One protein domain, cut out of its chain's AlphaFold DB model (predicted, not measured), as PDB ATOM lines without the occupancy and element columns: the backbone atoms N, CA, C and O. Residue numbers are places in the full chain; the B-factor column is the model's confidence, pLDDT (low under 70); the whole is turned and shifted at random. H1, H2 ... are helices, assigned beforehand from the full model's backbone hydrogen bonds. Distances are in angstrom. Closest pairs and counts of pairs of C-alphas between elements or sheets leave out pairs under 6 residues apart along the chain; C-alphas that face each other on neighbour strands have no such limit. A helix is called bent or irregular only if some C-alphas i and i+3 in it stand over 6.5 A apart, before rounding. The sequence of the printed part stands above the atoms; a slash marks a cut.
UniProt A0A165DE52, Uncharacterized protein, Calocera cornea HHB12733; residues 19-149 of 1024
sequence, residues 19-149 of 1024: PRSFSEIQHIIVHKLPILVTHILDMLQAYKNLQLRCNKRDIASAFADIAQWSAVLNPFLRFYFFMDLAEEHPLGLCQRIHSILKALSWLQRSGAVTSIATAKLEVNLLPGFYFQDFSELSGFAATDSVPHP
ATOM      1  N   PRO A  19     182.638 131.248 125.972       87.94
ATOM      2  CA  PRO A  19     181.252 131.439 125.576       87.94
ATOM      3  C   PRO A  19     180.501 132.079 126.746       87.94
ATOM      4  O   PRO A  19     180.566 131.567 127.863       87.94
ATOM      5  N   ARG A  20     179.831 133.207 126.486       92.69
ATOM      6  CA  ARG A  20     178.998 133.888 127.484       92.69
ATOM      7  C   ARG A  20     177.902 132.939 127.961       92.69
ATOM      8  O   ARG A  20     177.338 132.200 127.148       92.69
ATOM      9  N   SER A  21     177.591 132.972 129.252       93.94
ATOM     10  CA  SER A  21     176.410 132.276 129.770       93.94
ATOM     11  C   SER A  21     175.122 132.895 129.205       93.94
ATOM     12  O   SER A  21     175.114 134.043 128.755       93.94
ATOM     13  N   PHE A  22     174.015 132.146 129.205       94.25
ATOM     14  CA  PHE A  22     172.732 132.679 128.729       94.25
ATOM     15  C   PHE A  22     172.273 133.878 129.577       94.25
ATOM     16  O   PHE A  22     171.893 134.903 129.015       94.25
ATOM     17  N   SER A  23     172.464 133.816 130.899       95.50
ATOM     18  CA  SER A  23     172.169 134.917 131.825       95.50
ATOM     19  C   SER A  23     173.033 136.165 131.595       95.50
ATOM     20  O   SER A  23     172.528 137.281 131.699       95.50
ATOM     21  N   GLU A  24     174.310 136.027 131.213       96.12
ATOM     22  CA  GLU A  24     175.129 137.172 130.775       96.12
ATOM     23  C   GLU A  24     174.565 137.835 129.514       96.12
ATOM     24  O   GLU A  24     174.595 139.061 129.395       96.12
ATOM     25  N   ILE A  25     174.064 137.041 128.563       96.12
ATOM     26  CA  ILE A  25     173.463 137.565 127.333       96.12
ATOM     27  C   ILE A  25     172.129 138.254 127.647       96.12
ATOM     28  O   ILE A  25     171.920 139.375 127.184       96.12
ATOM     29  N   GLN A  26     171.274 137.643 128.474       96.50
ATOM     30  CA  GLN A  26     170.026 138.245 128.955       96.50
ATOM     31  C   GLN A  26     170.296 139.590 129.650       96.50
ATOM     32  O   GLN A  26     169.770 140.617 129.227       96.50
ATOM     33  N   HIS A  27     171.228 139.637 130.608       97.25
ATOM     34  CA  HIS A  27     171.649 140.875 131.274       97.25
ATOM     35  C   HIS A  27     172.166 141.941 130.282       97.25
ATOM     36  O   HIS A  27     171.897 143.134 130.436       97.25
ATOM     37  N   ILE A  28     172.906 141.549 129.238       97.19
ATOM     38  CA  ILE A  28     173.339 142.477 128.179       97.19
ATOM     39  C   ILE A  28     172.146 143.016 127.379       97.19
ATOM     40  O   ILE A  28     172.116 144.218 127.104       97.19
ATOM     41  N   ILE A  29     171.173 142.171 127.028       97.56
ATOM     42  CA  ILE A  29     169.946 142.593 126.338       97.56
ATOM     43  C   ILE A  29     169.202 143.621 127.187       97.56
ATOM     44  O   ILE A  29     168.957 144.724 126.709       97.56
ATOM     45  N   VAL A  30     168.918 143.295 128.447       97.81
ATOM     46  CA  VAL A  30     168.142 144.133 129.374       97.81
ATOM     47  C   VAL A  30     168.803 145.493 129.604       97.81
ATOM     48  O   VAL A  30     168.137 146.523 129.529       97.81
ATOM     49  N   HIS A  31     170.120 145.538 129.828       97.31
ATOM     50  CA  HIS A  31     170.794 146.782 130.215       97.31
ATOM     51  C   HIS A  31     171.364 147.616 129.061       97.31
ATOM     52  O   HIS A  31     171.612 148.805 129.257       97.31
ATOM     53  N   LYS A  32     171.617 147.038 127.877       96.31
ATOM     54  CA  LYS A  32     172.297 147.751 126.773       96.31
ATOM     55  C   LYS A  32     171.474 147.874 125.494       96.31
ATOM     56  O   LYS A  32     171.663 148.835 124.753       96.31
ATOM     57  N   LEU A  33     170.559 146.942 125.231       96.50
ATOM     58  CA  LEU A  33     169.723 146.973 124.032       96.50
ATOM     59  C   LEU A  33     168.556 148.000 124.055       96.50
ATOM     60  O   LEU A  33     168.197 148.445 122.963       96.50
ATOM     61  N   PRO A  34     167.988 148.467 125.199       97.62
ATOM     62  CA  PRO A  34     166.827 149.371 125.205       97.62
ATOM     63  C   PRO A  34     166.999 150.666 124.411       97.62
ATOM     64  O   PRO A  34     166.061 151.115 123.751       97.62
ATOM     65  N   ILE A  35     168.193 151.264 124.465       96.06
ATOM     66  CA  ILE A  35     168.508 152.517 123.764       96.06
ATOM     67  C   ILE A  35     168.455 152.286 122.249       96.06
ATOM     68  O   ILE A  35     167.785 153.021 121.530       96.06
ATOM     69  N   LEU A  36     169.088 151.209 121.774       95.88
ATOM     70  CA  LEU A  36     169.117 150.845 120.357       95.88
ATOM     71  C   LEU A  36     167.732 150.431 119.843       95.88
ATOM     72  O   LEU A  36     167.342 150.860 118.763       95.88
ATOM     73  N   VAL A  37     166.951 149.675 120.625       96.88
ATOM     74  CA  VAL A  37     165.549 149.351 120.289       96.88
ATOM     75  C   VAL A  37     164.719 150.625 120.152       96.88
ATOM     76  O   VAL A  37     163.969 150.758 119.189       96.88
ATOM     77  N   THR A  38     164.883 151.582 121.067       96.62
ATOM     78  CA  THR A  38     164.160 152.863 121.010       96.62
ATOM     79  C   THR A  38     164.537 153.647 119.753       96.62
ATOM     80  O   THR A  38     163.643 154.010 118.995       96.62
ATOM     81  N   HIS A  39     165.831 153.796 119.444       96.50
ATOM     82  CA  HIS A  39     166.285 154.481 118.226       96.50
ATOM     83  C   HIS A  39     165.813 153.795 116.930       96.50
ATOM     84  O   HIS A  39     165.406 154.479 115.991       96.50
ATOM     85  N   ILE A  40     165.815 152.456 116.868       96.56
ATOM     86  CA  ILE A  40     165.294 151.717 115.705       96.56
ATOM     87  C   ILE A  40     163.786 151.964 115.551       96.56
ATOM     88  O   ILE A  40     163.324 152.223 114.441       96.56
ATOM     89  N   LEU A  41     163.021 151.936 116.648       96.50
ATOM     90  CA  LEU A  41     161.584 152.219 116.633       96.50
ATOM     91  C   LEU A  41     161.281 153.672 116.231       96.50
ATOM     92  O   LEU A  41     160.353 153.892 115.456       96.50
ATOM     93  N   ASP A  42     162.060 154.644 116.709       95.81
ATOM     94  CA  ASP A  42     161.931 156.063 116.349       95.81
ATOM     95  C   ASP A  42     162.252 156.300 114.860       95.81
ATOM     96  O   ASP A  42     161.527 157.015 114.167       95.81
ATOM     97  N   MET A  43     163.297 155.649 114.334       95.38
ATOM     98  CA  MET A  43     163.672 155.720 112.918       95.38
ATOM     99  C   MET A  43     162.611 155.076 112.017       95.38
ATOM    100  O   MET A  43     162.163 155.709 111.062       95.38
ATOM    101  N   LEU A  44     162.142 153.864 112.340       94.25
ATOM    102  CA  LEU A  44     161.082 153.189 111.578       94.25
ATOM    103  C   LEU A  44     159.767 153.974 111.618       94.25
ATOM    104  O   LEU A  44     159.055 154.045 110.613       94.25
ATOM    105  N   GLN A  45     159.471 154.608 112.755       94.50
ATOM    106  CA  GLN A  45     158.352 155.528 112.903       94.50
ATOM    107  C   GLN A  45     158.480 156.738 111.971       94.50
ATOM    108  O   GLN A  45     157.506 157.084 111.301       94.50
ATOM    109  N   ALA A  46     159.656 157.367 111.902       93.25
ATOM    110  CA  ALA A  46     159.901 158.502 111.018       93.25
ATOM    111  C   ALA A  46     159.838 158.100 109.532       93.25
ATOM    112  O   ALA A  46     159.104 158.725 108.768       93.25
ATOM    113  N   TYR A  47     160.537 157.030 109.137       92.50
ATOM    114  CA  TYR A  47     160.618 156.555 107.750       92.50
ATOM    115  C   TYR A  47     159.249 156.170 107.176       92.50
ATOM    116  O   TYR A  47     158.866 156.638 106.105       92.50
ATOM    117  N   LYS A  48     158.467 155.366 107.909       91.56
ATOM    118  CA  LYS A  48     157.115 154.968 107.483       91.56
ATOM    119  C   LYS A  48     156.041 156.022 107.793       91.56
ATOM    120  O   LYS A  48     154.871 155.785 107.503       91.56
ATOM    121  N   ASN A  49     156.404 157.153 108.409       92.44
ATOM    122  CA  ASN A  49     155.478 158.154 108.952       92.44
ATOM    123  C   ASN A  49     154.383 157.527 109.846       92.44
ATOM    124  O   ASN A  49     153.202 157.871 109.744       92.44
ATOM    125  N   LEU A  50     154.768 156.584 110.718       88.81
ATOM    126  CA  LEU A  50     153.829 155.911 111.614       88.81
ATOM    127  C   LEU A  50     153.334 156.897 112.670       88.81
ATOM    128  O   LEU A  50     153.985 157.193 113.672       88.81
ATOM    129  N   GLN A  51     152.124 157.386 112.469       85.81
ATOM    130  CA  GLN A  51     151.407 158.144 113.474       85.81
ATOM    131  C   GLN A  51     150.265 157.252 113.917       85.81
ATOM    132  O   GLN A  51     149.426 156.911 113.095       85.81
ATOM    133  N   LEU A  52     150.233 156.849 115.189       77.81
ATOM    134  CA  LEU A  52     149.100 156.091 115.717       77.81
ATOM    135  C   LEU A  52     147.908 157.049 115.874       77.81
ATOM    136  O   LEU A  52     147.650 157.591 116.951       77.81
ATOM    137  N   ARG A  53     147.214 157.329 114.768       77.50
ATOM    138  CA  ARG A  53     146.138 158.314 114.686       77.50
ATOM    139  C   ARG A  53     144.842 157.672 115.157       77.50
ATOM    140  O   ARG A  53     143.866 157.588 114.422       77.50
ATOM    141  N   CYS A  54     144.780 157.354 116.453       66.88
ATOM    142  CA  CYS A  54     143.559 156.963 117.175       66.88
ATOM    143  C   CYS A  54     142.512 158.099 117.277       66.88
ATOM    144  O   CYS A  54     141.720 158.158 118.222       66.88
ATOM    145  N   ASN A  55     142.502 159.029 116.320       62.66
ATOM    146  CA  ASN A  55     141.445 160.001 116.145       62.66
ATOM    147  C   ASN A  55     140.159 159.234 115.833       62.66
ATOM    148  O   ASN A  55     140.057 158.566 114.809       62.66
ATOM    149  N   LYS A  56     139.170 159.369 116.722       63.97
ATOM    150  CA  LYS A  56     137.929 158.570 116.812       63.97
ATOM    151  C   LYS A  56     136.993 158.611 115.581       63.97
ATOM    152  O   LYS A  56     135.831 158.240 115.705       63.97
ATOM    153  N   ARG A  57     137.440 159.143 114.439       65.12
ATOM    154  CA  ARG A  57     136.627 159.436 113.249       65.12
ATOM    155  C   ARG A  57     136.753 158.407 112.126       65.12
ATOM    156  O   ARG A  57     135.821 158.326 111.339       65.12
ATOM    157  N   ASP A  58     137.832 157.624 112.060       90.12
ATOM    158  CA  ASP A  58     137.948 156.544 111.070       90.12
ATOM    159  C   ASP A  58     138.493 155.241 111.675       90.12
ATOM    160  O   ASP A  58     139.620 155.157 112.161       90.12
ATOM    161  N   ILE A  59     137.657 154.206 111.605       91.25
ATOM    162  CA  ILE A  59     137.959 152.835 112.019       91.25
ATOM    163  C   ILE A  59     138.955 152.182 111.049       91.25
ATOM    164  O   ILE A  59     139.818 151.423 111.487       91.25
ATOM    165  N   ALA A  60     138.858 152.468 109.746       91.12
ATOM    166  CA  ALA A  60     139.694 151.837 108.730       91.12
ATOM    167  C   ALA A  60     141.156 152.292 108.840       91.12
ATOM    168  O   ALA A  60     142.049 151.444 108.872       91.12
ATOM    169  N   SER A  61     141.393 153.600 108.993       90.00
ATOM    170  CA  SER A  61     142.721 154.143 109.305       90.00
ATOM    171  C   SER A  61     143.291 153.541 110.589       90.00
ATOM    172  O   SER A  61     144.424 153.078 110.584       90.00
ATOM    173  N   ALA A  62     142.499 153.430 111.664       91.12
ATOM    174  CA  ALA A  62     142.981 152.835 112.913       91.12
ATOM    175  C   ALA A  62     143.422 151.364 112.746       91.12
ATOM    176  O   ALA A  62     144.449 150.967 113.292       91.12
ATOM    177  N   PHE A  63     142.698 150.562 111.957       91.94
ATOM    178  CA  PHE A  63     143.130 149.206 111.595       91.94
ATOM    179  C   PHE A  63     144.425 149.191 110.769       91.94
ATOM    180  O   PHE A  63     145.258 148.308 110.971       91.94
ATOM    181  N   ALA A  64     144.595 150.138 109.842       91.44
ATOM    182  CA  ALA A  64     145.808 150.260 109.037       91.44
ATOM    183  C   ALA A  64     147.020 150.637 109.905       91.44
ATOM    184  O   ALA A  64     148.029 149.933 109.857       91.44
ATOM    185  N   ASP A  65     146.886 151.657 110.758       92.25
ATOM    186  CA  ASP A  65     147.912 152.089 111.713       92.25
ATOM    187  C   ASP A  65     148.327 150.930 112.633       92.25
ATOM    188  O   ASP A  65     149.514 150.636 112.775       92.25
ATOM    189  N   ILE A  66     147.357 150.218 113.226       93.69
ATOM    190  CA  ILE A  66     147.616 149.052 114.086       93.69
ATOM    191  C   ILE A  66     148.353 147.952 113.316       93.69
ATOM    192  O   ILE A  66     149.303 147.376 113.845       93.69
ATOM    193  N   ALA A  67     147.951 147.654 112.078       93.50
ATOM    194  CA  ALA A  67     148.595 146.617 111.277       93.50
ATOM    195  C   ALA A  67     150.037 146.986 110.885       93.50
ATOM    196  O   ALA A  67     150.895 146.104 110.873       93.50
ATOM    197  N   GLN A  68     150.312 148.263 110.594       93.31
ATOM    198  CA  GLN A  68     151.661 148.766 110.308       93.31
ATOM    199  C   GLN A  68     152.552 148.741 111.553       93.31
ATOM    200  O   GLN A  68     153.679 148.254 111.495       93.31
ATOM    201  N   TRP A  69     152.041 149.202 112.696       95.31
ATOM    202  CA  TRP A  69     152.774 149.142 113.958       95.31
ATOM    203  C   TRP A  69     153.026 147.705 114.416       95.31
ATOM    204  O   TRP A  69     154.132 147.394 114.842       95.31
ATOM    205  N   SER A  70     152.049 146.805 114.285       96.00
ATOM    206  CA  SER A  70     152.218 145.388 114.639       96.00
ATOM    207  C   SER A  70     153.318 144.716 113.816       96.00
ATOM    208  O   SER A  70     154.070 143.913 114.358       96.00
ATOM    209  N   ALA A  71     153.459 145.078 112.535       95.00
ATOM    210  CA  ALA A  71     154.535 144.577 111.683       95.00
ATOM    211  C   ALA A  71     155.930 144.992 112.200       95.00
ATOM    212  O   ALA A  71     156.829 144.156 112.261       95.00
ATOM    213  N   VAL A  72     156.064 146.223 112.710       96.25
ATOM    214  CA  VAL A  72     157.299 146.732 113.333       96.25
ATOM    215  C   VAL A  72     157.538 146.169 114.741       96.25
ATOM    216  O   VAL A  72     158.686 145.937 115.113       96.25
ATOM    217  N   LEU A  73     156.491 145.944 115.549       97.31
ATOM    218  CA  LEU A  73     156.647 145.492 116.940       97.31
ATOM    219  C   LEU A  73     156.828 143.973 117.081       97.31
ATOM    220  O   LEU A  73     157.624 143.544 117.915       97.31
ATOM    221  N   ASN A  74     156.134 143.152 116.283       97.50
ATOM    222  CA  ASN A  74     156.208 141.685 116.377       97.50
ATOM    223  C   ASN A  74     157.647 141.119 116.284       97.50
ATOM    224  O   ASN A  74     157.954 140.200 117.046       97.50
ATOM    225  N   PRO A  75     158.566 141.638 115.438       97.75
ATOM    226  CA  PRO A  75     159.972 141.229 115.433       97.75
ATOM    227  C   PRO A  75     160.654 141.376 116.797       97.75
ATOM    228  O   PRO A  75     161.391 140.477 117.204       97.75
ATOM    229  N   PHE A  76     160.373 142.461 117.527       98.19
ATOM    230  CA  PHE A  76     160.883 142.661 118.882       98.19
ATOM    231  C   PHE A  76     160.184 141.744 119.891       98.19
ATOM    232  O   PHE A  76     160.873 141.123 120.692       98.19
ATOM    233  N   LEU A  77     158.855 141.588 119.827       97.50
ATOM    234  CA  LEU A  77     158.125 140.660 120.711       97.50
ATOM    235  C   LEU A  77     158.677 139.235 120.607       97.50
ATOM    236  O   LEU A  77     158.991 138.608 121.615       97.50
ATOM    237  N   ARG A  78     158.881 138.755 119.375       96.81
ATOM    238  CA  ARG A  78     159.537 137.475 119.095       96.81
ATOM    239  C   ARG A  78     160.959 137.442 119.641       96.81
ATOM    240  O   ARG A  78     161.327 136.446 120.249       96.81
ATOM    241  N   PHE A  79     161.752 138.501 119.453       97.81
ATOM    242  CA  PHE A  79     163.116 138.560 119.984       97.81
ATOM    243  C   PHE A  79     163.148 138.394 121.508       97.81
ATOM    244  O   PHE A  79     163.849 137.516 122.001       97.81
ATOM    245  N   TYR A  80     162.359 139.176 122.247       97.88
ATOM    246  CA  TYR A  80     162.316 139.108 123.710       97.88
ATOM    247  C   TYR A  80     161.725 137.779 124.206       97.88
ATOM    248  O   TYR A  80     162.306 137.159 125.090       97.88
ATOM    249  N   PHE A  81     160.665 137.261 123.577       96.69
ATOM    250  CA  PHE A  81     160.121 135.931 123.879       96.69
ATOM    251  C   PHE A  81     161.146 134.804 123.653       96.69
ATOM    252  O   PHE A  81     161.416 134.014 124.555       96.69
ATOM    253  N   PHE A  82     161.790 134.739 122.482       96.25
ATOM    254  CA  PHE A  82     162.805 133.717 122.204       96.25
ATOM    255  C   PHE A  82     164.098 133.904 123.007       96.25
ATOM    256  O   PHE A  82     164.861 132.944 123.120       96.25
ATOM    257  N   MET A  83     164.356 135.081 123.578       96.75
ATOM    258  CA  MET A  83     165.457 135.313 124.520       96.75
ATOM    259  C   MET A  83     165.065 135.105 125.985       96.75
ATOM    260  O   MET A  83     165.908 135.323 126.849       96.75
ATOM    261  N   ASP A  84     163.842 134.630 126.242       96.25
ATOM    262  CA  ASP A  84     163.298 134.434 127.584       96.25
ATOM    263  C   ASP A  84     163.363 135.719 128.433       96.25
ATOM    264  O   ASP A  84     163.996 135.804 129.479       96.25
ATOM    265  N   LEU A  85     162.792 136.784 127.866       96.81
ATOM    266  CA  LEU A  85     162.749 138.143 128.411       96.81
ATOM    267  C   LEU A  85     161.404 138.820 128.096       96.81
ATOM    268  O   LEU A  85     161.338 140.038 127.936       96.81
ATOM    269  N   ALA A  86     160.320 138.047 127.968       95.88
ATOM    270  CA  ALA A  86     159.001 138.578 127.607       95.88
ATOM    271  C   ALA A  86     158.477 139.619 128.620       95.88
ATOM    272  O   ALA A  86     157.737 140.526 128.242       95.88
ATOM    273  N   GLU A  87     158.875 139.519 129.894       96.12
ATOM    274  CA  GLU A  87     158.562 140.517 130.928       96.12
ATOM    275  C   GLU A  87     159.420 141.789 130.836       96.12
ATOM    276  O   GLU A  87     158.969 142.869 131.215       96.12
ATOM    277  N   GLU A  88     160.636 141.691 130.298       96.88
ATOM    278  CA  GLU A  88     161.676 142.725 130.377       96.88
ATOM    279  C   GLU A  88     161.752 143.593 129.108       96.88
ATOM    280  O   GLU A  88     162.821 143.991 128.632       96.88
ATOM    281  N   HIS A  89     160.588 143.905 128.534       97.44
ATOM    282  CA  HIS A  89     160.494 144.798 127.386       97.44
ATOM    283  C   HIS A  89     160.977 146.225 127.733       97.44
ATOM    284  O   HIS A  89     160.614 146.785 128.773       97.44
ATOM    285  N   PRO A  90     161.747 146.886 126.847       97.56
ATOM    286  CA  PRO A  90     162.225 148.242 127.081       97.56
ATOM    287  C   PRO A  90     161.075 149.254 127.041       97.56
ATOM    288  O   PRO A  90     160.146 149.128 126.243       97.56
ATOM    289  N   LEU A  91     161.161 150.314 127.850       96.81
ATOM    290  CA  LEU A  91     160.085 151.302 128.025       96.81
ATOM    291  C   LEU A  91     159.533 151.868 126.699       96.81
ATOM    292  O   LEU A  91     158.316 151.972 126.536       96.81
ATOM    293  N   GLY A  92     160.405 152.174 125.730       95.81
ATOM    294  CA  GLY A  92     160.013 152.679 124.405       95.81
ATOM    295  C   GLY A  92     159.267 151.665 123.522       95.81
ATOM    296  O   GLY A  92     158.547 152.072 122.607       95.81
ATOM    297  N   LEU A  93     159.392 150.364 123.807       97.19
ATOM    298  CA  LEU A  93     158.577 149.291 123.229       97.19
ATOM    299  C   LEU A  93     157.256 149.154 124.006       97.19
ATOM    300  O   LEU A  93     156.188 149.163 123.393       97.19
ATOM    301  N   CYS A  94     157.302 149.138 125.344       97.31
ATOM    302  CA  CYS A  94     156.117 149.063 126.211       97.31
ATOM    303  C   CYS A  94     155.083 150.153 125.904       97.31
ATOM    304  O   CYS A  94     153.898 149.858 125.764       97.31
ATOM    305  N   GLN A  95     155.528 151.404 125.751       96.38
ATOM    306  CA  GLN A  95     154.661 152.543 125.430       96.38
ATOM    307  C   GLN A  95     153.938 152.366 124.086       96.38
ATOM    308  O   GLN A  95     152.760 152.714 123.961       96.38
ATOM    309  N   ARG A  96     154.612 151.788 123.085       95.94
ATOM    310  CA  ARG A  96     154.041 151.528 121.756       95.94
ATOM    311  C   ARG A  96     153.055 150.361 121.785       95.94
ATOM    312  O   ARG A  96     151.950 150.514 121.271       95.94
ATOM    313  N   ILE A  97     153.389 149.263 122.473       96.56
ATOM    314  CA  ILE A  97     152.467 148.140 122.721       96.56
ATOM    315  C   ILE A  97     151.195 148.643 123.417       96.56
ATOM    316  O   ILE A  97     150.096 148.440 122.905       96.56
ATOM    317  N   HIS A  98     151.330 149.363 124.536       96.06
ATOM    318  CA  HIS A  98     150.193 149.918 125.279       96.06
ATOM    319  C   HIS A  98     149.345 150.861 124.408       96.06
ATOM    320  O   HIS A  98     148.117 150.839 124.481       96.06
ATOM    321  N   SER A  99     149.968 151.652 123.528       94.94
ATOM    322  CA  SER A  99     149.240 152.524 122.598       94.94
ATOM    323  C   SER A  99     148.413 151.728 121.574       94.94
ATOM    324  O   SER A  99     147.253 152.070 121.340       94.94
ATOM    325  N   ILE A 100     148.946 150.627 121.028       95.19
ATOM    326  CA  ILE A 100     148.185 149.709 120.156       95.19
ATOM    327  C   ILE A 100     147.048 149.029 120.929       95.19
ATOM    328  O   ILE A 100     145.920 148.991 120.441       95.19
ATOM    329  N   LEU A 101     147.301 148.526 122.141       95.31
ATOM    330  CA  LEU A 101     146.271 147.881 122.967       95.31
ATOM    331  C   LEU A 101     145.144 148.857 123.333       95.31
ATOM    332  O   LEU A 101     143.969 148.511 123.239       95.31
ATOM    333  N   LYS A 102     145.470 150.121 123.616       94.88
ATOM    334  CA  LYS A 102     144.490 151.199 123.806       94.88
ATOM    335  C   LYS A 102     143.644 151.451 122.555       94.88
ATOM    336  O   LYS A 102     142.433 151.654 122.668       94.88
ATOM    337  N   ALA A 103     144.255 151.405 121.370       93.56
ATOM    338  CA  ALA A 103     143.543 151.499 120.097       93.56
ATOM    339  C   ALA A 103     142.624 150.283 119.859       93.56
ATOM    340  O   ALA A 103     141.488 150.451 119.417       93.56
ATOM    341  N   LEU A 104     143.073 149.077 120.221       93.88
ATOM    342  CA  LEU A 104     142.291 147.840 120.126       93.88
ATOM    343  C   LEU A 104     141.114 147.798 121.104       93.88
ATOM    344  O   LEU A 104     140.011 147.470 120.680       93.88
ATOM    345  N   SER A 105     141.302 148.197 122.367       93.81
ATOM    346  CA  SER A 105     140.204 148.343 123.338       93.81
ATOM    347  C   SER A 105     139.170 149.363 122.838       93.81
ATOM    348  O   SER A 105     137.967 149.101 122.894       93.81
ATOM    349  N   TRP A 106     139.596 150.485 122.238       93.75
ATOM    350  CA  TRP A 106     138.667 151.424 121.594       93.75
ATOM    351  C   TRP A 106     137.897 150.798 120.417       93.75
ATOM    352  O   TRP A 106     136.674 150.944 120.357       93.75
ATOM    353  N   LEU A 107     138.572 150.072 119.518       93.12
ATOM    354  CA  LEU A 107     137.936 149.380 118.388       93.12
ATOM    355  C   LEU A 107     137.007 148.230 118.819       93.12
ATOM    356  O   LEU A 107     136.021 147.941 118.143       93.12
ATOM    357  N   GLN A 108     137.299 147.560 119.932       93.00
ATOM    358  CA  GLN A 108     136.431 146.528 120.496       93.00
ATOM    359  C   GLN A 108     135.187 147.160 121.134       93.00
ATOM    360  O   GLN A 108     134.069 146.729 120.857       93.00
ATOM    361  N   ARG A 109     135.355 148.239 121.917       93.19
ATOM    362  CA  ARG A 109     134.244 149.010 122.510       93.19
ATOM    363  C   ARG A 109     133.324 149.643 121.460       93.19
ATOM    364  O   ARG A 109     132.140 149.809 121.731       93.19
ATOM    365  N   SER A 110     133.832 149.985 120.273       92.56
ATOM    366  CA  SER A 110     133.010 150.469 119.150       92.56
ATOM    367  C   SER A 110     132.338 149.352 118.338       92.56
ATOM    368  O   SER A 110     131.614 149.646 117.389       92.56
ATOM    369  N   GLY A 111     132.568 148.078 118.680       92.88
ATOM    370  CA  GLY A 111     132.053 146.919 117.943       92.88
ATOM    371  C   GLY A 111     132.759 146.647 116.608       92.88
ATOM    372  O   GLY A 111     132.335 145.763 115.866       92.88
ATOM    373  N   ALA A 112     133.832 147.378 116.290       91.81
ATOM    374  CA  ALA A 112     134.589 147.223 115.048       91.81
ATOM    375  C   ALA A 112     135.502 145.982 115.051       91.81
ATOM    376  O   ALA A 112     135.709 145.364 114.005       91.81
ATOM    377  N   VAL A 113     136.039 145.604 116.217       88.88
ATOM    378  CA  VAL A 113     136.850 144.391 116.415       88.88
ATOM    379  C   VAL A 113     136.045 143.343 117.173       88.88
ATOM    380  O   VAL A 113     135.737 143.512 118.349       88.88
ATOM    381  N   THR A 114     135.778 142.211 116.518       84.06
ATOM    382  CA  THR A 114     135.231 141.001 117.160       84.06
ATOM    383  C   THR A 114     136.310 139.995 117.574       84.06
ATOM    384  O   THR A 114     136.026 139.066 118.322       84.06
ATOM    385  N   SER A 115     137.550 140.150 117.093       85.62
ATOM    386  CA  SER A 115     138.683 139.288 117.447       85.62
ATOM    387  C   SER A 115     140.016 140.015 117.281       85.62
ATOM    388  O   SER A 115     140.295 140.565 116.210       85.62
ATOM    389  N   ILE A 116     140.871 139.957 118.309       79.94
ATOM    390  CA  ILE A 116     142.215 140.556 118.287       79.94
ATOM    391  C   ILE A 116     143.095 139.980 117.166       79.94
ATOM    392  O   ILE A 116     143.955 140.689 116.659       79.94
ATOM    393  N   ALA A 117     142.836 138.763 116.670       80.62
ATOM    394  CA  ALA A 117     143.576 138.193 115.537       80.62
ATOM    395  C   ALA A 117     143.552 139.086 114.272       80.62
ATOM    396  O   ALA A 117     144.436 138.992 113.421       80.62
ATOM    397  N   THR A 118     142.572 139.991 114.153       78.19
ATOM    398  CA  THR A 118     142.514 141.003 113.080       78.19
ATOM    399  C   THR A 118     143.594 142.088 113.183       78.19
ATOM    400  O   THR A 118     143.965 142.658 112.158       78.19
ATOM    401  N   ALA A 119     144.133 142.339 114.379       76.69
ATOM    402  CA  ALA A 119     145.164 143.339 114.655       76.69
ATOM    403  C   ALA A 119     146.543 142.977 114.087       76.69
ATOM    404  O   ALA A 119     147.384 143.855 113.926       76.69
ATOM    405  N   LYS A 120     146.787 141.684 113.830       91.62
ATOM    406  CA  LYS A 120     148.104 141.084 113.536       91.62
ATOM    407  C   LYS A 120     149.166 141.211 114.642       91.62
ATOM    408  O   LYS A 120     150.234 140.632 114.478       91.62
ATOM    409  N   LEU A 121     148.902 141.918 115.742       94.38
ATOM    410  CA  LEU A 121     149.768 141.926 116.924       94.38
ATOM    411  C   LEU A 121     149.788 140.530 117.560       94.38
ATOM    412  O   LEU A 121     148.730 139.942 117.796       94.38
ATOM    413  N   GLU A 122     150.975 140.011 117.861       94.12
ATOM    414  CA  GLU A 122     151.157 138.687 118.470       94.12
ATOM    415  C   GLU A 122     150.906 138.739 119.984       94.12
ATOM    416  O   GLU A 122     151.803 138.581 120.806       94.12
ATOM    417  N   VAL A 123     149.647 138.988 120.361       93.06
ATOM    418  CA  VAL A 123     149.215 139.160 121.760       93.06
ATOM    419  C   VAL A 123     149.455 137.940 122.649       93.06
ATOM    420  O   VAL A 123     149.543 138.084 123.860       93.06
ATOM    421  N   ASN A 124     149.625 136.756 122.060       91.06
ATOM    422  CA  ASN A 124     150.030 135.536 122.758       91.06
ATOM    423  C   ASN A 124     151.503 135.543 123.220       91.06
ATOM    424  O   ASN A 124     151.894 134.647 123.960       91.06
ATOM    425  N   LEU A 125     152.311 136.509 122.769       93.31
ATOM    426  CA  LEU A 125     153.687 136.741 123.226       93.31
ATOM    427  C   LEU A 125     153.774 137.874 124.265       93.31
ATOM    428  O   LEU A 125     154.862 138.183 124.745       93.31
ATOM    429  N   LEU A 126     152.651 138.518 124.606       94.56
ATOM    430  CA  LEU A 126     152.605 139.584 125.604       94.56
ATOM    431  C   LEU A 126     152.306 139.005 126.998       94.56
ATOM    432  O   LEU A 126     151.318 138.285 127.148       94.56
ATOM    433  N   PRO A 127     153.088 139.357 128.034       94.06
ATOM    434  CA  PRO A 127     152.736 139.077 129.423       94.06
ATOM    435  C   PRO A 127     151.378 139.653 129.839       94.06
ATOM    436  O   PRO A 127     150.954 140.710 129.362       94.06
ATOM    437  N   GLY A 128     150.752 139.015 130.832       91.94
ATOM    438  CA  GLY A 128     149.450 139.416 131.375       91.94
ATOM    439  C   GLY A 128     149.369 140.870 131.862       91.94
ATOM    440  O   GLY A 128     148.300 141.479 131.781       91.94
ATOM    441  N   PHE A 129     150.483 141.475 132.304       93.38
ATOM    442  CA  PHE A 129     150.479 142.853 132.813       93.38
ATOM    443  C   PHE A 129     150.037 143.890 131.770       93.38
ATOM    444  O   PHE A 129     149.412 144.884 132.134       93.38
ATOM    445  N   TYR A 130     150.265 143.643 130.475       94.81
ATOM    446  CA  TYR A 130     149.825 144.549 129.408       94.81
ATOM    447  C   TYR A 130     148.302 144.693 129.305       94.81
ATOM    448  O   TYR A 130     147.827 145.676 128.739       94.81
ATOM    449  N   PHE A 131     147.541 143.730 129.829       93.81
ATOM    450  CA  PHE A 131     146.083 143.681 129.715       93.81
ATOM    451  C   PHE A 131     145.357 144.195 130.968       93.81
ATOM    452  O   PHE A 131     144.133 144.311 130.942       93.81
ATOM    453  N   GLN A 132     146.081 144.553 132.038       93.06
ATOM    454  CA  GLN A 132     145.490 145.040 133.296       93.06
ATOM    455  C   GLN A 132     144.655 146.318 133.095       93.06
ATOM    456  O   GLN A 132     143.551 146.421 133.627       93.06
ATOM    457  N   ASP A 133     145.124 147.240 132.248       94.31
ATOM    458  CA  ASP A 133     144.415 148.483 131.895       94.31
ATOM    459  C   ASP A 133     143.274 148.285 130.872       94.31
ATOM    460  O   ASP A 133     142.511 149.213 130.584       94.31
ATOM    461  N   PHE A 134     143.155 147.087 130.289       93.69
ATOM    462  CA  PHE A 134     142.271 146.789 129.161       93.69
ATOM    463  C   PHE A 134     141.442 145.533 129.431       93.69
ATOM    464  O   PHE A 134     141.571 144.513 128.750       93.69
ATOM    465  N   SER A 135     140.554 145.613 130.420       91.75
ATOM    466  CA  SER A 135     139.714 144.488 130.842       91.75
ATOM    467  C   SER A 135     138.871 143.873 129.715       91.75
ATOM    468  O   SER A 135     138.577 142.682 129.781       91.75
ATOM    469  N   GLU A 136     138.545 144.603 128.640       90.88
ATOM    470  CA  GLU A 136     137.861 144.028 127.468       90.88
ATOM    471  C   GLU A 136     138.753 143.087 126.639       90.88
ATOM    472  O   GLU A 136     138.248 142.149 126.016       90.88
ATOM    473  N   LEU A 137     140.072 143.309 126.658       90.75
ATOM    474  CA  LEU A 137     141.073 142.484 125.979       90.75
ATOM    475  C   LEU A 137     141.521 141.284 126.838       90.75
ATOM    476  O   LEU A 137     142.156 140.372 126.314       90.75
ATOM    477  N   SER A 138     141.168 141.246 128.131       84.06
ATOM    478  CA  SER A 138     141.586 140.191 129.073       84.06
ATOM    479  C   SER A 138     141.210 138.774 128.621       84.06
ATOM    480  O   SER A 138     142.000 137.852 128.785       84.06
ATOM    481  N   GLY A 139     140.060 138.602 127.959       83.00
ATOM    482  CA  GLY A 139     139.612 137.310 127.419       83.00
ATOM    483  C   GLY A 139     140.456 136.756 126.259       83.00
ATOM    484  O   GLY A 139     140.170 135.663 125.776       83.00
ATOM    485  N   PHE A 140     141.463 137.504 125.797       76.81
ATOM    486  CA  PHE A 140     142.423 137.086 124.772       76.81
ATOM    487  C   PHE A 140     143.840 136.878 125.314       76.81
ATOM    488  O   PHE A 140     144.678 136.339 124.589       76.81
ATOM    489  N   ALA A 141     144.120 137.306 126.548       69.50
ATOM    490  CA  ALA A 141     145.368 136.956 127.198       69.50
ATOM    491  C   ALA A 141     145.411 135.431 127.372       69.50
ATOM    492  O   ALA A 141     144.417 134.802 127.752       69.50
ATOM    493  N   ALA A 142     146.572 134.831 127.106       60.34
ATOM    494  CA  ALA A 142     146.858 133.537 127.707       60.34
ATOM    495  C   ALA A 142     146.769 133.680 129.239       60.34
ATOM    496  O   ALA A 142     146.879 134.784 129.775       60.34
ATOM    497  N   THR A 143     146.526 132.562 129.920       62.78
ATOM    498  CA  THR A 143     146.460 132.436 131.386       62.78
ATOM    499  C   THR A 143     147.549 133.224 132.121       62.78
ATOM    500  O   THR A 143     148.601 133.456 131.544       62.78
ATOM    501  N   ASP A 144     147.353 133.531 133.413       71.31
ATOM    502  CA  ASP A 144     148.264 134.330 134.272       71.31
ATOM    503  C   ASP A 144     149.763 133.924 134.249       71.31
ATOM    504  O   ASP A 144     150.624 134.660 134.723       71.31
ATOM    505  N   SER A 145     150.080 132.754 133.692       82.25
ATOM    506  CA  SER A 145     151.407 132.338 133.232       82.25
ATOM    507  C   SER A 145     152.018 133.283 132.186       82.25
ATOM    508  O   SER A 145     151.472 133.483 131.101       82.25
ATOM    509  N   VAL A 146     153.226 133.757 132.462       83.81
ATOM    510  CA  VAL A 146     154.070 134.484 131.505       83.81
ATOM    511  C   VAL A 146     154.434 133.576 130.315       83.81
ATOM    512  O   VAL A 146     154.701 132.389 130.522       83.81
ATOM    513  N   PRO A 147     154.431 134.084 129.065       84.88
ATOM    514  CA  PRO A 147     154.772 133.280 127.895       84.88
ATOM    515  C   PRO A 147     156.270 132.930 127.886       84.88
ATOM    516  O   PRO A 147     157.103 133.775 127.564       84.88
ATOM    517  N   HIS A 148     156.594 131.673 128.200       89.31
ATOM    518  CA  HIS A 148     157.959 131.130 128.204       89.31
ATOM    519  C   HIS A 148     158.240 130.314 126.927       89.31
ATOM    520  O   HIS A 148     157.348 129.610 126.440       89.31
ATOM    521  N   PRO A 149     159.470 130.329 126.385       91.06
ATOM    522  CA  PRO A 149     159.848 129.513 125.230       91.06
ATOM    523  C   PRO A 149     160.113 128.020 125.543       91.06
ATOM    524  O   PRO A 149     160.596 127.321 124.656       91.06
TER     525      PRO A 149
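AT A GLANCE: This is residues 19 to 149 of the 1024 residues of an uncharacterized protein of Calocera cornea HHB12733 (UniProt A0A165DE52). The helical hairpin H2 and H3 makes the core, with bent H1 along one side and short H4, H5 and loop 132 to 149 toward the other. The printed part has 131 residues, with five helices, H1 to H5, and no named strand: all helix. It is compact, radius of gyration of the C-alphas 15.3 A, spanning 53 by 36 by 19 A.

IN THESE COORDINATES: H1, residues 22 to 47, begins at C-alpha (172.732, 132.679, 128.729). By its hydrogen bonds it was assigned as one helix, but it is bent: C-alphas 31 and 34 are 6.9 A apart. Its arms are H1a, 22 to 31, and H1b, 34 to 47, 19.9 A long. H2, 59 to 82, 33.0 A long, has a kink of 40 degrees near residue 73; it is only just not bent, C-alphas 72 and 75 being 6.5 A apart. H3, 91 to 109, is 26.5 A long. H4 is 116 to 119; H5, 128 to 131, ends at C-alpha (146.083, 143.681, 129.715).

HOW THE PARTS SIT: H2 and H3 touch, closest C-alphas Ile 66 and Ile 100, 6.1 A, opposite ways at a steep tilt of 42 degrees. H3 touches H1b with residues 91 to 93 alone. H4 touches H2. H5 is near H3. Every O i to N i+4 pair is within hydrogen-bond range in H1a and H1b, 18 of 20 in H2 and 14 of 15 in H3; H4 and H5 are too short.

THE WHOLE: The printed part has no cut. The link H1 to H2 is long. Residues 54 to 57 and 141 to 143 have pLDDT under 70.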